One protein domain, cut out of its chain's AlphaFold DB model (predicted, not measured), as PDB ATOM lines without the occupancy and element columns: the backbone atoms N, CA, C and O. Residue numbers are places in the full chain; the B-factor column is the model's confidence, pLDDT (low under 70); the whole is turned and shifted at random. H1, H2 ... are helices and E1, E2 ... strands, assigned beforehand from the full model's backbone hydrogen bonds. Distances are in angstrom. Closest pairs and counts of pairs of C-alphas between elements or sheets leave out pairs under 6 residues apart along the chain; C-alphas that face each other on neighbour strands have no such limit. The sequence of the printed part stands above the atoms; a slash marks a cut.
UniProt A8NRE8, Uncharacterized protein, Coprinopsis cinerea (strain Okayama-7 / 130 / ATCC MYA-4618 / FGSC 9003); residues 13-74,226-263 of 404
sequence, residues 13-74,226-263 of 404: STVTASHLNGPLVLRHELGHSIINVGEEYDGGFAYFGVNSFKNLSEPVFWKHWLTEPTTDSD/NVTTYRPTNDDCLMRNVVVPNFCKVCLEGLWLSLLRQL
ATOM      1  N   SER A  13       6.583 -56.890  24.833       56.62
ATOM      2  CA  SER A  13       6.090 -57.003  26.205       56.62
ATOM      3  C   SER A  13       6.460 -55.722  26.924       56.62
ATOM      4  O   SER A  13       7.639 -55.466  27.152       56.62
ATOM      5  N   THR A  14       5.452 -54.921  27.250       63.09
ATOM      6  CA  THR A  14       5.618 -53.714  28.055       63.09
ATOM      7  C   THR A  14       5.320 -54.080  29.504       63.09
ATOM      8  O   THR A  14       4.264 -54.636  29.807       63.09
ATOM      9  N   VAL A  15       6.267 -53.812  30.398       66.88
ATOM     10  CA  VAL A  15       6.126 -54.021  31.844       66.88
ATOM     11  C   VAL A  15       6.494 -52.736  32.562       66.88
ATOM     12  O   VAL A  15       7.345 -51.980  32.106       66.88
ATOM     13  N   THR A  16       5.843 -52.484  33.687       72.38
ATOM     14  CA  THR A  16       6.065 -51.280  34.483       72.38
ATOM     15  C   THR A  16       5.808 -51.590  35.949       72.38
ATOM     16  O   THR A  16       4.881 -52.330  36.279       72.38
ATOM     17  N   ALA A  17       6.661 -51.053  36.821       75.56
ATOM     18  CA  ALA A  17       6.483 -51.098  38.272       75.56
ATOM     19  C   ALA A  17       5.765 -49.843  38.803       75.56
ATOM     20  O   ALA A  17       5.480 -49.748  39.994       75.56
ATOM     21  N   SER A  18       5.472 -48.884  37.921       79.62
ATOM     22  CA  SER A  18       4.788 -47.643  38.261       79.62
ATOM     23  C   SER A  18       3.311 -47.899  38.532       79.62
ATOM     24  O   SER A  18       2.582 -48.374  37.660       79.62
ATOM     25  N   HIS A  19       2.845 -47.545  39.726       79.75
ATOM     26  CA  HIS A  19       1.428 -47.664  40.066       79.75
ATOM     27  C   HIS A  19       0.565 -46.579  39.413       79.75
ATOM     28  O   HIS A  19      -0.585 -46.855  39.075       79.75
ATOM     29  N   LEU A  20       1.105 -45.371  39.226       83.25
ATOM     30  CA  LEU A  20       0.353 -44.242  38.671       83.25
ATOM     31  C   LEU A  20       0.465 -44.156  37.152       83.25
ATOM     32  O   LEU A  20      -0.542 -44.236  36.453       83.25
ATOM     33  N   ASN A  21       1.689 -44.023  36.637       81.88
ATOM     34  CA  ASN A  21       1.929 -43.833  35.208       81.88
ATOM     35  C   ASN A  21       1.981 -45.147  34.448       81.88
ATOM     36  O   ASN A  21       1.712 -45.172  33.253       81.88
ATOM     37  N   GLY A  22       2.279 -46.253  35.124       85.44
ATOM     38  CA  GLY A  22       2.415 -47.553  34.485       85.44
ATOM     39  C   GLY A  22       1.202 -47.959  33.645       85.44
ATOM     40  O   GLY A  22       1.367 -48.225  32.455       85.44
ATOM     41  N   PRO A  23      -0.026 -47.961  34.196       88.19
ATOM     42  CA  PRO A  23      -1.226 -48.255  33.417       88.19
ATOM     43  C   PRO A  23      -1.447 -47.305  32.230       88.19
ATOM     44  O   PRO A  23      -1.971 -47.732  31.201       88.19
ATOM     45  N   LEU A  24      -1.051 -46.033  32.353       89.38
ATOM     46  CA  LEU A  24      -1.179 -45.040  31.285       89.38
ATOM     47  C   LEU A  24      -0.180 -45.311  30.161       89.38
ATOM     48  O   LEU A  24      -0.585 -45.434  29.009       89.38
ATOM     49  N   VAL A  25       1.089 -45.534  30.508       88.06
ATOM     50  CA  VAL A  25       2.149 -45.927  29.571       88.06
ATOM     51  C   VAL A  25       1.788 -47.236  28.866       88.06
ATOM     52  O   VAL A  25       1.885 -47.329  27.651       88.06
ATOM     53  N   LEU A  26       1.273 -48.244  29.578       89.06
ATOM     54  CA  LEU A  26       0.836 -49.495  28.946       89.06
ATOM     55  C   LEU A  26      -0.253 -49.268  27.892       89.06
ATOM     56  O   LEU A  26      -0.223 -49.881  26.826       89.06
ATOM     57  N   ARG A  27      -1.218 -48.393  28.185       90.44
ATOM     58  CA  ARG A  27      -2.276 -48.035  27.234       90.44
ATOM     59  C   ARG A  27      -1.734 -47.213  26.064       90.44
ATOM     60  O   ARG A  27      -2.189 -47.429  24.946       90.44
ATOM     61  N   HIS A  28      -0.774 -46.327  26.313       91.38
ATOM     62  CA  HIS A  28      -0.054 -45.566  25.294       91.38
ATOM     63  C   HIS A  28       0.668 -46.502  24.306       91.38
ATOM     64  O   HIS A  28       0.368 -46.495  23.112       91.38
ATOM     65  N   GLU A  29       1.510 -47.410  24.808       88.81
ATOM     66  CA  GLU A  29       2.250 -48.384  23.989       88.81
ATOM     67  C   GLU A  29       1.325 -49.350  23.231       88.81
ATOM     68  O   GLU A  29       1.554 -49.708  22.070       88.81
ATOM     69  N   LEU A  30       0.228 -49.769  23.874       89.31
ATOM     70  CA  LEU A  30      -0.801 -50.566  23.211       89.31
ATOM     71  C   LEU A  30      -1.470 -49.777  22.074       89.31
ATOM     72  O   LEU A  30      -1.788 -50.360  21.038       89.31
ATOM     73  N   GLY A  31      -1.632 -48.462  22.235       90.38
ATOM     74  CA  GLY A  31      -2.090 -47.552  21.191       90.38
ATOM     75  C   GLY A  31      -1.237 -47.656  19.925       90.38
ATOM     76  O   GLY A  31      -1.783 -47.967  18.866       90.38
ATOM     77  N   HIS A  32       0.089 -47.517  20.037       88.38
ATOM     78  CA  HIS A  32       1.020 -47.687  18.905       88.38
ATOM     79  C   HIS A  32       0.941 -49.070  18.242       88.38
ATOM     80  O   HIS A  32       1.213 -49.212  17.050       88.38
ATOM     81  N   SER A  33       0.551 -50.100  18.996       88.12
ATOM     82  CA  SER A  33       0.416 -51.463  18.471       88.12
ATOM     83  C   SER A  33      -0.858 -51.676  17.644       88.12
ATOM     84  O   SER A  33      -0.910 -52.598  16.828       88.12
ATOM     85  N   ILE A  34      -1.894 -50.855  17.854       88.81
ATOM     86  CA  ILE A  34      -3.205 -50.993  17.197       88.81
ATOM     87  C   ILE A  34      -3.370 -49.968  16.074       88.81
ATOM     88  O   ILE A  34      -3.856 -50.314  14.996       88.81
ATOM     89  N   ILE A  35      -2.970 -48.717  16.311       88.50
ATOM     90  CA  ILE A  35      -3.032 -47.633  15.329       88.50
ATOM     91  C   ILE A  35      -1.635 -47.213  14.903       88.50
ATOM     92  O   ILE A  35      -0.740 -47.033  15.721       88.50
ATOM     93  N   ASN A  36      -1.467 -46.990  13.601       83.88
ATOM     94  CA  ASN A  36      -0.219 -46.483  13.044       83.88
ATOM     95  C   ASN A  36      -0.104 -44.974  13.299       83.88
ATOM     96  O   ASN A  36      -0.360 -44.176  12.398       83.88
ATOM     97  N   VAL A  37       0.214 -44.601  14.535       84.69
ATOM     98  CA  VAL A  37       0.531 -43.232  14.950       84.69
ATOM     99  C   VAL A  37       2.005 -43.148  15.302       84.69
ATOM    100  O   VAL A  37       2.561 -44.081  15.885       84.69
ATOM    101  N   GLY A  38       2.621 -42.055  14.870       79.31
ATOM    102  CA  GLY A  38       4.033 -41.793  15.093       79.31
ATOM    103  C   GLY A  38       4.278 -41.083  16.421       79.31
ATOM    104  O   GLY A  38       3.747 -41.538  17.419       79.31
ATOM    105  N   GLU A  39       5.060 -40.002  16.448       75.19
ATOM    106  CA  GLU A  39       5.639 -39.458  17.686       75.19
ATOM    107  C   GLU A  39       4.674 -39.268  18.852       75.19
ATOM    108  O   GLU A  39       3.544 -38.808  18.686       75.19
ATOM    109  N   GLU A  40       5.208 -39.550  20.036       70.31
ATOM    110  CA  GLU A  40       4.606 -39.316  21.344       70.31
ATOM    111  C   GLU A  40       4.783 -37.847  21.747       70.31
ATOM    112  O   GLU A  40       3.814 -37.130  21.974       70.31
ATOM    113  N   TYR A  41       6.004 -37.331  21.696       72.38
ATOM    114  CA  TYR A  41       6.320 -35.966  22.116       72.38
ATOM    115  C   TYR A  41       6.427 -35.001  20.917       72.38
ATOM    116  O   TYR A  41       6.486 -35.414  19.748       72.38
ATOM    117  N   ASP A  42       6.416 -33.693  21.181       72.25
ATOM    118  CA  ASP A  42       6.756 -32.700  20.152       72.25
ATOM    119  C   ASP A  42       8.264 -32.767  19.812       72.25
ATOM    120  O   ASP A  42       8.987 -33.552  20.409       72.25
ATOM    121  N   GLY A  43       8.726 -32.092  18.755       67.81
ATOM    122  CA  GLY A  43      10.101 -32.136  18.222       67.81
ATOM    123  C   GLY A  43      10.705 -33.479  17.787       67.81
ATOM    124  O   GLY A  43      11.840 -33.495  17.319       67.81
ATOM    125  N   GLY A  44       9.988 -34.598  17.811       70.00
ATOM    126  CA  GLY A  44      10.473 -35.848  17.218       70.00
ATOM    127  C   GLY A  44      10.606 -35.810  15.682       70.00
ATOM    128  O   GLY A  44      10.513 -34.770  15.026       70.00
ATOM    129  N   PHE A  45      10.830 -36.969  15.061       69.00
ATOM    130  CA  PHE A  45      10.979 -37.109  13.603       69.00
ATOM    131  C   PHE A  45       9.820 -37.869  12.946       69.00
ATOM    132  O   PHE A  45       9.569 -37.725  11.745       69.00
ATOM    133  N   ALA A  46       9.094 -38.674  13.713       76.25
ATOM    134  CA  ALA A  46       8.071 -39.589  13.228       76.25
ATOM    135  C   ALA A  46       6.650 -38.986  13.224       76.25
ATOM    136  O   ALA A  46       5.738 -39.558  13.794       76.25
ATOM    137  N   TYR A  47       6.388 -37.852  12.574       82.31
ATOM    138  CA  TYR A  47       5.011 -37.327  12.479       82.31
ATOM    139  C   TYR A  47       4.214 -37.995  11.348       82.31
ATOM    140  O   TYR A  47       4.352 -37.639  10.169       82.31
ATOM    141  N   PHE A  48       3.403 -39.000  11.698       85.12
ATOM    142  CA  PHE A  48       2.508 -39.714  10.784       85.12
ATOM    143  C   PHE A  48       1.292 -40.304  11.509       85.12
ATOM    144  O   PHE A  48       1.265 -40.403  12.735       85.12
ATOM    145  N   GLY A  49       0.311 -40.756  10.727       88.31
ATOM    146  CA  GLY A  49      -0.843 -41.494  11.228       88.31
ATOM    147  C   GLY A  49      -2.121 -40.678  11.267       88.31
ATOM    148  O   GLY A  49      -2.203 -39.584  10.718       88.31
ATOM    149  N   VAL A  50      -3.138 -41.233  11.926       89.56
ATOM    150  CA  VAL A  50      -4.472 -40.614  12.010       89.56
ATOM    151  C   VAL A  50      -4.472 -39.281  12.761       89.56
ATOM    152  O   VAL A  50      -5.376 -38.482  12.566       89.56
ATOM    153  N   ASN A  51      -3.460 -39.032  13.595       90.38
ATOM    154  CA  ASN A  51      -3.310 -37.843  14.433       90.38
ATOM    155  C   ASN A  51      -2.187 -36.899  13.959       90.38
ATOM    156  O   ASN A  51      -1.719 -36.079  14.749       90.38
ATOM    157  N   SER A  52      -1.740 -37.020  12.704       90.25
ATOM    158  CA  SER A  52      -0.745 -36.129  12.100       90.25
ATOM    159  C   SER A  52      -1.156 -35.728  10.684       90.25
ATOM    160  O   SER A  52      -1.530 -36.568   9.866       90.25
ATOM    161  N   PHE A  53      -1.074 -34.435  10.386       88.88
ATOM    162  CA  PHE A  53      -1.484 -33.859   9.108       88.88
ATOM    163  C   PHE A  53      -0.426 -32.885   8.588       88.88
ATOM    164  O   PHE A  53       0.152 -32.153   9.376       88.88
ATOM    165  N   LYS A  54      -0.137 -32.873   7.281       85.25
ATOM    166  CA  LYS A  54       1.005 -32.113   6.719       85.25
ATOM    167  C   LYS A  54       0.631 -31.070   5.672       85.25
ATOM    168  O   LYS A  54       1.391 -30.140   5.454       85.25
ATOM    169  N   ASN A  55      -0.496 -31.240   4.981       83.00
ATOM    170  CA  ASN A  55      -0.813 -30.447   3.799       83.00
ATOM    171  C   ASN A  55      -2.119 -29.676   3.989       83.00
ATOM    172  O   ASN A  55      -3.182 -30.205   3.694       83.00
ATOM    173  N   LEU A  56      -2.043 -28.409   4.403       84.44
ATOM    174  CA  LEU A  56      -3.223 -27.545   4.566       84.44
ATOM    175  C   LEU A  56      -4.042 -27.338   3.277       84.44
ATOM    176  O   LEU A  56      -5.185 -26.902   3.356       84.44
ATOM    177  N   SER A  57      -3.497 -27.670   2.099       82.81
ATOM    178  CA  SER A  57      -4.256 -27.643   0.837       82.81
ATOM    179  C   SER A  57      -5.180 -28.855   0.658       82.81
ATOM    180  O   SER A  57      -6.003 -28.873  -0.256       82.81
ATOM    181  N   GLU A  58      -5.041 -29.885   1.492       85.81
ATOM    182  CA  GLU A  58      -5.898 -31.068   1.487       85.81
ATOM    183  C   GLU A  58      -6.967 -30.993   2.587       85.81
ATOM    184  O   GLU A  58      -6.802 -30.303   3.595       85.81
ATOM    185  N   PRO A  59      -8.090 -31.717   2.443       86.25
ATOM    186  CA  PRO A  59      -9.053 -31.837   3.526       86.25
ATOM    187  C   PRO A  59      -8.430 -32.524   4.748       86.25
ATOM    188  O   PRO A  59      -7.973 -33.664   4.659       86.25
ATOM    189  N   VAL A  60      -8.493 -31.865   5.905       88.75
ATOM    190  CA  VAL A  60      -8.065 -32.439   7.189       88.75
ATOM    191  C   VAL A  60      -8.844 -33.725   7.467       88.75
ATOM    192  O   VAL A  60     -10.078 -33.730   7.479       88.75
ATOM    193  N   PHE A  61      -8.134 -34.827   7.716       87.69
ATOM    194  CA  PHE A  61      -8.755 -36.151   7.854       87.69
ATOM    195  C   PHE A  61      -9.657 -36.278   9.092       87.69
ATOM    196  O   PHE A  61     -10.569 -37.096   9.097       87.69
ATOM    197  N   TRP A  62      -9.453 -35.431  10.108       91.81
ATOM    198  CA  TRP A  62     -10.306 -35.322  11.298       91.81
ATOM    199  C   TRP A  62     -11.235 -34.103  11.287       91.81
ATOM    200  O   TRP A  62     -11.678 -33.655  12.345       91.81
ATOM    201  N   LYS A  63     -11.557 -33.542  10.113       90.50
ATOM    202  CA  LYS A  63     -12.404 -32.340  10.012       90.50
ATOM    203  C   LYS A  63     -13.739 -32.445  10.766       90.50
ATOM    204  O   LYS A  63     -14.210 -31.462  11.315       90.50
ATOM    205  N   HIS A  64     -14.334 -33.637  10.835       90.44
ATOM    206  CA  HIS A  64     -15.596 -33.914  11.542       90.44
ATOM    207  C   HIS A  64     -15.479 -33.903  13.073       90.44
ATOM    208  O   HIS A  64     -16.493 -34.008  13.772       90.44
ATOM    209  N   TRP A  65     -14.259 -33.799  13.597       92.88
ATOM    210  CA  TRP A  65     -13.980 -33.611  15.015       92.88
ATOM    211  C   TRP A  65     -13.636 -32.172  15.381       92.88
ATOM    212  O   TRP A  65     -13.650 -31.874  16.573       92.88
ATOM    213  N   LEU A  66     -13.344 -31.304  14.406       91.31
ATOM    214  CA  LEU A  66     -12.946 -29.922  14.672       91.31
ATOM    215  C   LEU A  66     -14.018 -29.180  15.484       91.31
ATOM    216  O   LEU A  66     -15.220 -29.396  15.319       91.31
ATOM    217  N   THR A  67     -13.564 -28.332  16.404       89.56
ATOM    218  CA  THR A  67     -14.440 -27.532  17.265       89.56
ATOM    219  C   THR A  67     -14.825 -26.240  16.554       89.56
ATOM    220  O   THR A  67     -13.962 -25.527  16.057       89.56
ATOM    221  N   GLU A  68     -16.121 -25.933  16.500       80.19
ATOM    222  CA  GLU A  68     -16.600 -24.676  15.917       80.19
ATOM    223  C   GLU A  68     -16.327 -23.470  16.843       80.19
ATOM    224  O   GLU A  68     -16.467 -23.609  18.064       80.19
ATOM    225  N   PRO A  69     -16.030 -22.273  16.296       64.62
ATOM    226  CA  PRO A  69     -15.899 -21.969  14.873       64.62
ATOM    227  C   PRO A  69     -14.556 -22.447  14.320       64.62
ATOM    228  O   PRO A  69     -13.491 -22.096  14.821       64.62
ATOM    229  N   THR A  70     -14.627 -23.236  13.255       63.78
ATOM    230  CA  THR A  70     -13.451 -23.884  12.670       63.78
ATOM    231  C   THR A  70     -12.668 -22.981  11.729       63.78
ATOM    232  O   THR A  70     -11.604 -23.389  11.292       63.78
ATOM    233  N   THR A  71     -13.155 -21.781  11.401       63.28
ATOM    234  CA  THR A  71     -12.664 -20.995  10.261       63.28
ATOM    235  C   THR A  71     -11.786 -19.815  10.663       63.28
ATOM    236  O   THR A  71     -12.148 -19.033  11.543       63.28
ATOM    237  N   ASP A  72     -10.643 -19.670   9.992       64.31
ATOM    238  CA  ASP A  72      -9.920 -18.396   9.950       64.31
ATOM    239  C   ASP A  72     -10.637 -17.400   9.007       64.31
ATOM    240  O   ASP A  72     -11.586 -17.758   8.303       64.31
ATOM    241  N   SER A  73     -10.209 -16.136   9.018       60.78
ATOM    242  CA  SER A  73     -10.582 -15.092   8.049       60.78
ATOM    243  C   SER A  73     -10.719 -15.541   6.581       60.78
ATOM    244  O   SER A  73     -11.598 -15.030   5.887       60.78
ATOM    245  N   ASP A  74      -9.913 -16.498   6.123       62.09
ATOM    246  CA  ASP A  74      -9.871 -17.017   4.751       62.09
ATOM    247  C   ASP A  74     -10.786 -18.241   4.526       62.09
ATOM    248  O   ASP A  74     -10.832 -18.812   3.434       62.09
ATOM    249  N   ASN A 226      11.104 -27.295   5.791       53.00
ATOM    250  CA  ASN A 226       9.863 -26.496   5.739       53.00
ATOM    251  C   ASN A 226       8.562 -27.310   5.920       53.00
ATOM    252  O   ASN A 226       7.526 -26.973   5.345       53.00
ATOM    253  N   VAL A 227       8.575 -28.407   6.685       65.81
ATOM    254  CA  VAL A 227       7.379 -29.232   6.907       65.81
ATOM    255  C   VAL A 227       6.865 -29.073   8.335       65.81
ATOM    256  O   VAL A 227       7.254 -29.817   9.236       65.81
ATOM    257  N   THR A 228       5.924 -28.148   8.521       77.75
ATOM    258  CA  THR A 228       5.013 -28.166   9.670       77.75
ATOM    259  C   THR A 228       4.094 -29.375   9.562       77.75
ATOM    260  O   THR A 228       3.511 -29.632   8.507       77.75
ATOM    261  N   THR A 229       3.922 -30.108  10.658       85.62
ATOM    262  CA  THR A 229       2.792 -31.036  10.776       85.62
ATOM    263  C   THR A 229       1.861 -30.573  11.877       85.62
ATOM    264  O   THR A 229       2.270 -29.829  12.764       85.62
ATOM    265  N   TYR A 230       0.610 -30.997  11.812       89.38
ATOM    266  CA  TYR A 230      -0.443 -30.605  12.727       89.38
ATOM    267  C   TYR A 230      -0.974 -31.829  13.453       89.38
ATOM    268  O   TYR A 230      -1.064 -32.912  12.871       89.38
ATOM    269  N   ARG A 231      -1.368 -31.636  14.705       92.06
ATOM    270  CA  ARG A 231      -2.045 -32.614  15.554       92.06
ATOM    271  C   ARG A 231      -3.434 -32.091  15.953       92.06
ATOM    272  O   ARG A 231      -3.659 -30.878  15.935       92.06
ATOM    273  N   PRO A 232      -4.381 -32.981  16.296       92.94
ATOM    274  CA  PRO A 232      -5.771 -32.591  16.520       92.94
ATOM    275  C   PRO A 232      -6.015 -31.851  17.838       92.94
ATOM    276  O   PRO A 232      -6.974 -31.095  17.928       92.94
ATOM    277  N   THR A 233      -5.190 -32.067  18.861       93.12
ATOM    278  CA  THR A 233      -5.344 -31.473  20.199       93.12
ATOM    279  C   THR A 233      -3.988 -31.001  20.722       93.12
ATOM    280  O   THR A 233      -2.964 -31.511  20.270       93.12
ATOM    281  N   ASN A 234      -3.966 -30.049  21.664       90.62
ATOM    282  CA  ASN A 234      -2.714 -29.624  22.297       90.62
ATOM    283  C   ASN A 234      -2.158 -30.713  23.231       90.62
ATOM    284  O   ASN A 234      -1.156 -31.336  22.920       90.62
ATOM    285  N   ASP A 235      -2.861 -30.976  24.339       85.38
ATOM    286  CA  ASP A 235      -2.429 -31.902  25.400       85.38
ATOM    287  C   ASP A 235      -3.564 -32.839  25.864       85.38
ATOM    288  O   ASP A 235      -3.528 -33.406  26.950       85.38
ATOM    289  N   ASP A 236      -4.597 -33.021  25.036       89.38
ATOM    290  CA  ASP A 236      -5.801 -33.801  25.374       89.38
ATOM    291  C   ASP A 236      -5.786 -35.203  24.738       89.38
ATOM    292  O   ASP A 236      -6.768 -35.659  24.150       89.38
ATOM    293  N   CYS A 237      -4.624 -35.861  24.731       92.56
ATOM    294  CA  CYS A 237      -4.481 -37.203  24.174       92.56
ATOM    295  C   CYS A 237      -3.410 -38.008  24.902       92.56
ATOM    296  O   CYS A 237      -2.255 -37.602  24.933       92.56
ATOM    297  N   LEU A 238      -3.763 -39.214  25.350       92.06
ATOM    298  CA  LEU A 238      -2.835 -40.187  25.926       92.06
ATOM    299  C   LEU A 238      -1.657 -40.506  24.992       92.06
ATOM    300  O   LEU A 238      -0.559 -40.753  25.471       92.06
ATOM    301  N   MET A 239      -1.854 -40.458  23.665       90.06
ATOM    302  CA  MET A 239      -0.769 -40.647  22.684       90.06
ATOM    303  C   MET A 239       0.242 -39.496  22.645       90.06
ATOM    304  O   MET A 239       1.180 -39.562  21.866       90.06
ATOM    305  N   ARG A 240       0.018 -38.420  23.404       84.88
ATOM    306  CA  ARG A 240       0.869 -37.223  23.434       84.88
ATOM    307  C   ARG A 240       1.279 -36.817  24.839       84.88
ATOM    308  O   ARG A 240       2.370 -36.310  25.055       84.88
ATOM    309  N   ASN A 241       0.384 -37.041  25.788       86.06
ATOM    310  CA  ASN A 241       0.593 -36.732  27.180       86.06
ATOM    311  C   ASN A 241       0.227 -37.959  28.017       86.06
ATOM    312  O   ASN A 241      -0.947 -38.238  28.269       86.06
ATOM    313  N   VAL A 242       1.251 -38.689  28.461       85.00
ATOM    314  CA  VAL A 242       1.095 -39.924  29.242       85.00
ATOM    315  C   VAL A 242       0.564 -39.703  30.658       85.00
ATOM    316  O   VAL A 242       0.277 -40.686  31.336       85.00
ATOM    317  N   VAL A 243       0.379 -38.453  31.105       83.69
ATOM    318  CA  VAL A 243      -0.336 -38.152  32.358       83.69
ATOM    319  C   VAL A 243      -1.839 -37.921  32.149       83.69
ATOM    320  O   VAL A 243      -2.588 -37.809  33.120       83.69
ATOM    321  N   VAL A 244      -2.318 -37.908  30.898       87.31
ATOM    322  CA  VAL A 244      -3.745 -37.805  30.560       87.31
ATOM    323  C   VAL A 244      -4.304 -39.189  30.220       87.31
ATOM    324  O   VAL A 244      -3.799 -39.861  29.325       87.31
ATOM    325  N   PRO A 245      -5.388 -39.647  30.873       88.69
ATOM    326  CA  PRO A 245      -5.808 -41.043  30.786       88.69
ATOM    327  C   PRO A 245      -6.560 -41.417  29.506       88.69
ATOM    328  O   PRO A 245      -6.881 -42.592  29.323       88.69
ATOM    329  N   ASN A 246      -6.900 -40.466  28.641       91.12
ATOM    330  CA  ASN A 246      -7.834 -40.693  27.540       91.12
ATOM    331  C   ASN A 246      -7.178 -40.440  26.187       91.12
ATOM    332  O   ASN A 246      -6.457 -39.464  26.006       91.12
ATOM    333  N   PHE A 247      -7.470 -41.300  25.213       93.44
ATOM    334  CA  PHE A 247      -7.185 -40.997  23.814       93.44
ATOM    335  C   PHE A 247      -8.050 -39.814  23.371       93.44
ATOM    336  O   PHE A 247      -9.229 -39.748  23.728       93.44
ATOM    337  N   CYS A 248      -7.505 -38.915  22.550       94.38
ATOM    338  CA  CYS A 248      -8.354 -37.951  21.861       94.38
ATOM    339  C   CYS A 248      -9.291 -38.686  20.895       94.38
ATOM    340  O   CYS A 248      -8.997 -39.795  20.438       94.38
ATOM    341  N   LYS A 249     -10.400 -38.044  20.529       94.75
ATOM    342  CA  LYS A 249     -11.443 -38.605  19.656       94.75
ATOM    343  C   LYS A 249     -10.891 -39.114  18.324       94.75
ATOM    344  O   LYS A 249     -11.335 -40.143  17.838       94.75
ATOM    345  N   VAL A 250      -9.869 -38.451  17.778       94.31
ATOM    346  CA  VAL A 250      -9.207 -38.861  16.529       94.31
ATOM    347  C   VAL A 250      -8.437 -40.174  16.694       94.31
ATOM    348  O   VAL A 250      -8.567 -41.078  15.872       94.31
ATOM    349  N   CYS A 251      -7.651 -40.310  17.766       94.75
ATOM    350  CA  CYS A 251      -6.946 -41.558  18.057       94.75
ATOM    351  C   CYS A 251      -7.927 -42.682  18.413       94.75
ATOM    352  O   CYS A 251      -7.747 -43.808  17.959       94.75
ATOM    353  N   LEU A 252      -8.975 -42.376  19.184       94.25
ATOM    354  CA  LEU A 252     -10.010 -43.335  19.570       94.25
ATOM    355  C   LEU A 252     -10.783 -43.870  18.359       94.25
ATOM    356  O   LEU A 252     -10.941 -45.080  18.217       94.25
ATOM    357  N   GLU A 253     -11.188 -42.994  17.441       93.69
ATOM    358  CA  GLU A 253     -11.786 -43.391  16.166       93.69
ATOM    359  C   GLU A 253     -10.816 -44.256  15.347       93.69
ATOM    360  O   GLU A 253     -11.197 -45.300  14.822       93.69
ATOM    361  N   GLY A 254      -9.533 -43.882  15.290       92.50
ATOM    362  CA  GLY A 254      -8.501 -44.700  14.656       92.50
ATOM    363  C   GLY A 254      -8.407 -46.114  15.243       92.50
ATOM    364  O   GLY A 254      -8.258 -47.077  14.482       92.50
ATOM    365  N   LEU A 255      -8.514 -46.250  16.573       92.56
ATOM    366  CA  LEU A 255      -8.506 -47.542  17.271       92.56
ATOM    367  C   LEU A 255      -9.719 -48.374  16.860       92.56
ATOM    368  O   LEU A 255      -9.551 -49.520  16.443       92.56
ATOM    369  N   TRP A 256     -10.916 -47.782  16.893       91.62
ATOM    370  CA  TRP A 256     -12.143 -48.428  16.428       91.62
ATOM    371  C   TRP A 256     -12.007 -48.945  15.002       91.62
ATOM    372  O   TRP A 256     -12.208 -50.131  14.757       91.62
ATOM    373  N   LEU A 257     -11.609 -48.086  14.063       89.88
ATOM    374  CA  LEU A 257     -11.495 -48.456  12.653       89.88
ATOM    375  C   LEU A 257     -10.428 -49.538  12.428       89.88
ATOM    376  O   LEU A 257     -10.599 -50.406  11.573       89.88
ATOM    377  N   SER A 258      -9.335 -49.523  13.193       90.12
ATOM    378  CA  SER A 258      -8.269 -50.529  13.076       90.12
ATOM    379  C   SER A 258      -8.690 -51.894  13.623       90.12
ATOM    380  O   SER A 258      -8.337 -52.917  13.031       90.12
ATOM    381  N   LEU A 259      -9.472 -51.919  14.708       88.88
ATOM    382  CA  LEU A 259     -10.005 -53.146  15.305       88.88
ATOM    383  C   LEU A 259     -11.173 -53.717  14.493       88.88
ATOM    384  O   LEU A 259     -11.164 -54.904  14.176       88.88
ATOM    385  N   LEU A 260     -12.131 -52.881  14.084       86.69
ATOM    386  CA  LEU A 260     -13.287 -53.293  13.277       86.69
ATOM    387  C   LEU A 260     -12.874 -53.873  11.918       86.69
ATOM    388  O   LEU A 260     -13.533 -54.770  11.411       86.69
ATOM    389  N   ARG A 261     -11.733 -53.457  11.352       85.56
ATOM    390  CA  ARG A 261     -11.157 -54.093  10.148       85.56
ATOM    391  C   ARG A 261     -10.805 -55.567  10.337       85.56
ATOM    392  O   ARG A 261     -10.769 -56.321   9.366       85.56
ATOM    393  N   GLN A 262     -10.477 -55.967  11.559       85.00
ATOM    394  CA  GLN A 262      -9.998 -57.312  11.868       85.00
ATOM    395  C   GLN A 262     -11.089 -58.208  12.459       85.00
ATOM    396  O   GLN A 262     -10.884 -59.417  12.550       85.00
ATOM    397  N   LEU A 263     -12.232 -57.633  12.835       84.06
ATOM    398  CA  LEU A 263     -13.314 -58.318  13.531       84.06
ATOM    399  C   LEU A 263     -14.561 -58.417  12.649       84.06
ATOM    400  O   LEU A 263     -14.862 -57.518  11.873       84.06
TER     401      LEU A 263
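This is residues 13 to 74 and 226 to 263 of the 404 residues of an uncharacterized protein of Coprinopsis cinerea (strain Okayama-7 / 130 / ATCC MYA-4618 / FGSC 9003) (UniProt A8NRE8). Little regular structure is present: a body mostly of loops holds two short helices, H1 meeting H2 with its last residues, 31 to 34, while residues 67 to 74 stick out. The printed part has 100 residues, with H1, E1 and H2 in that order; it is mostly helix by class, though named elements hold only 28 residues. It is only just compact, close to loose, with a radius of gyration of the C-alphas of 14.7 A and spans of 50 by 34 by 26 A.

H1, residues 22 to 34, touches H2, residues 249 to 260, with residues 31 to 34 alone, and H2 touches H1 with residues 255 to 259 alone. Their closest C-alphas, of Ile 34 and Leu 255, are 6.3 A apart. They run the same way at a steep tilt of 58 degrees. E1, residues 229 to 231, pairs with no named strand and is apart from both helices. In H1 and H2 every O i to N i+4 pair is within hydrogen-bond range.

H1 measures 18.5 A from C-alpha 22 at (2.415, -47.553, 34.485); E1 measures 7.0 A; H2 measures 16.1 A, ending at C-alpha 260 at (-13.287, -53.293, 13.277).

The farthest C-alphas, of Ala 17 and Asp 74, are 50.5 A apart. Residues 75 to 225 are not printed; C-alphas 74 and 226 are 21.9 A apart. E1 to H2 is a long link. The pLDDT is under 70 at residues 13 to 15, 43, 45, 69 to 74 and 226 to 227.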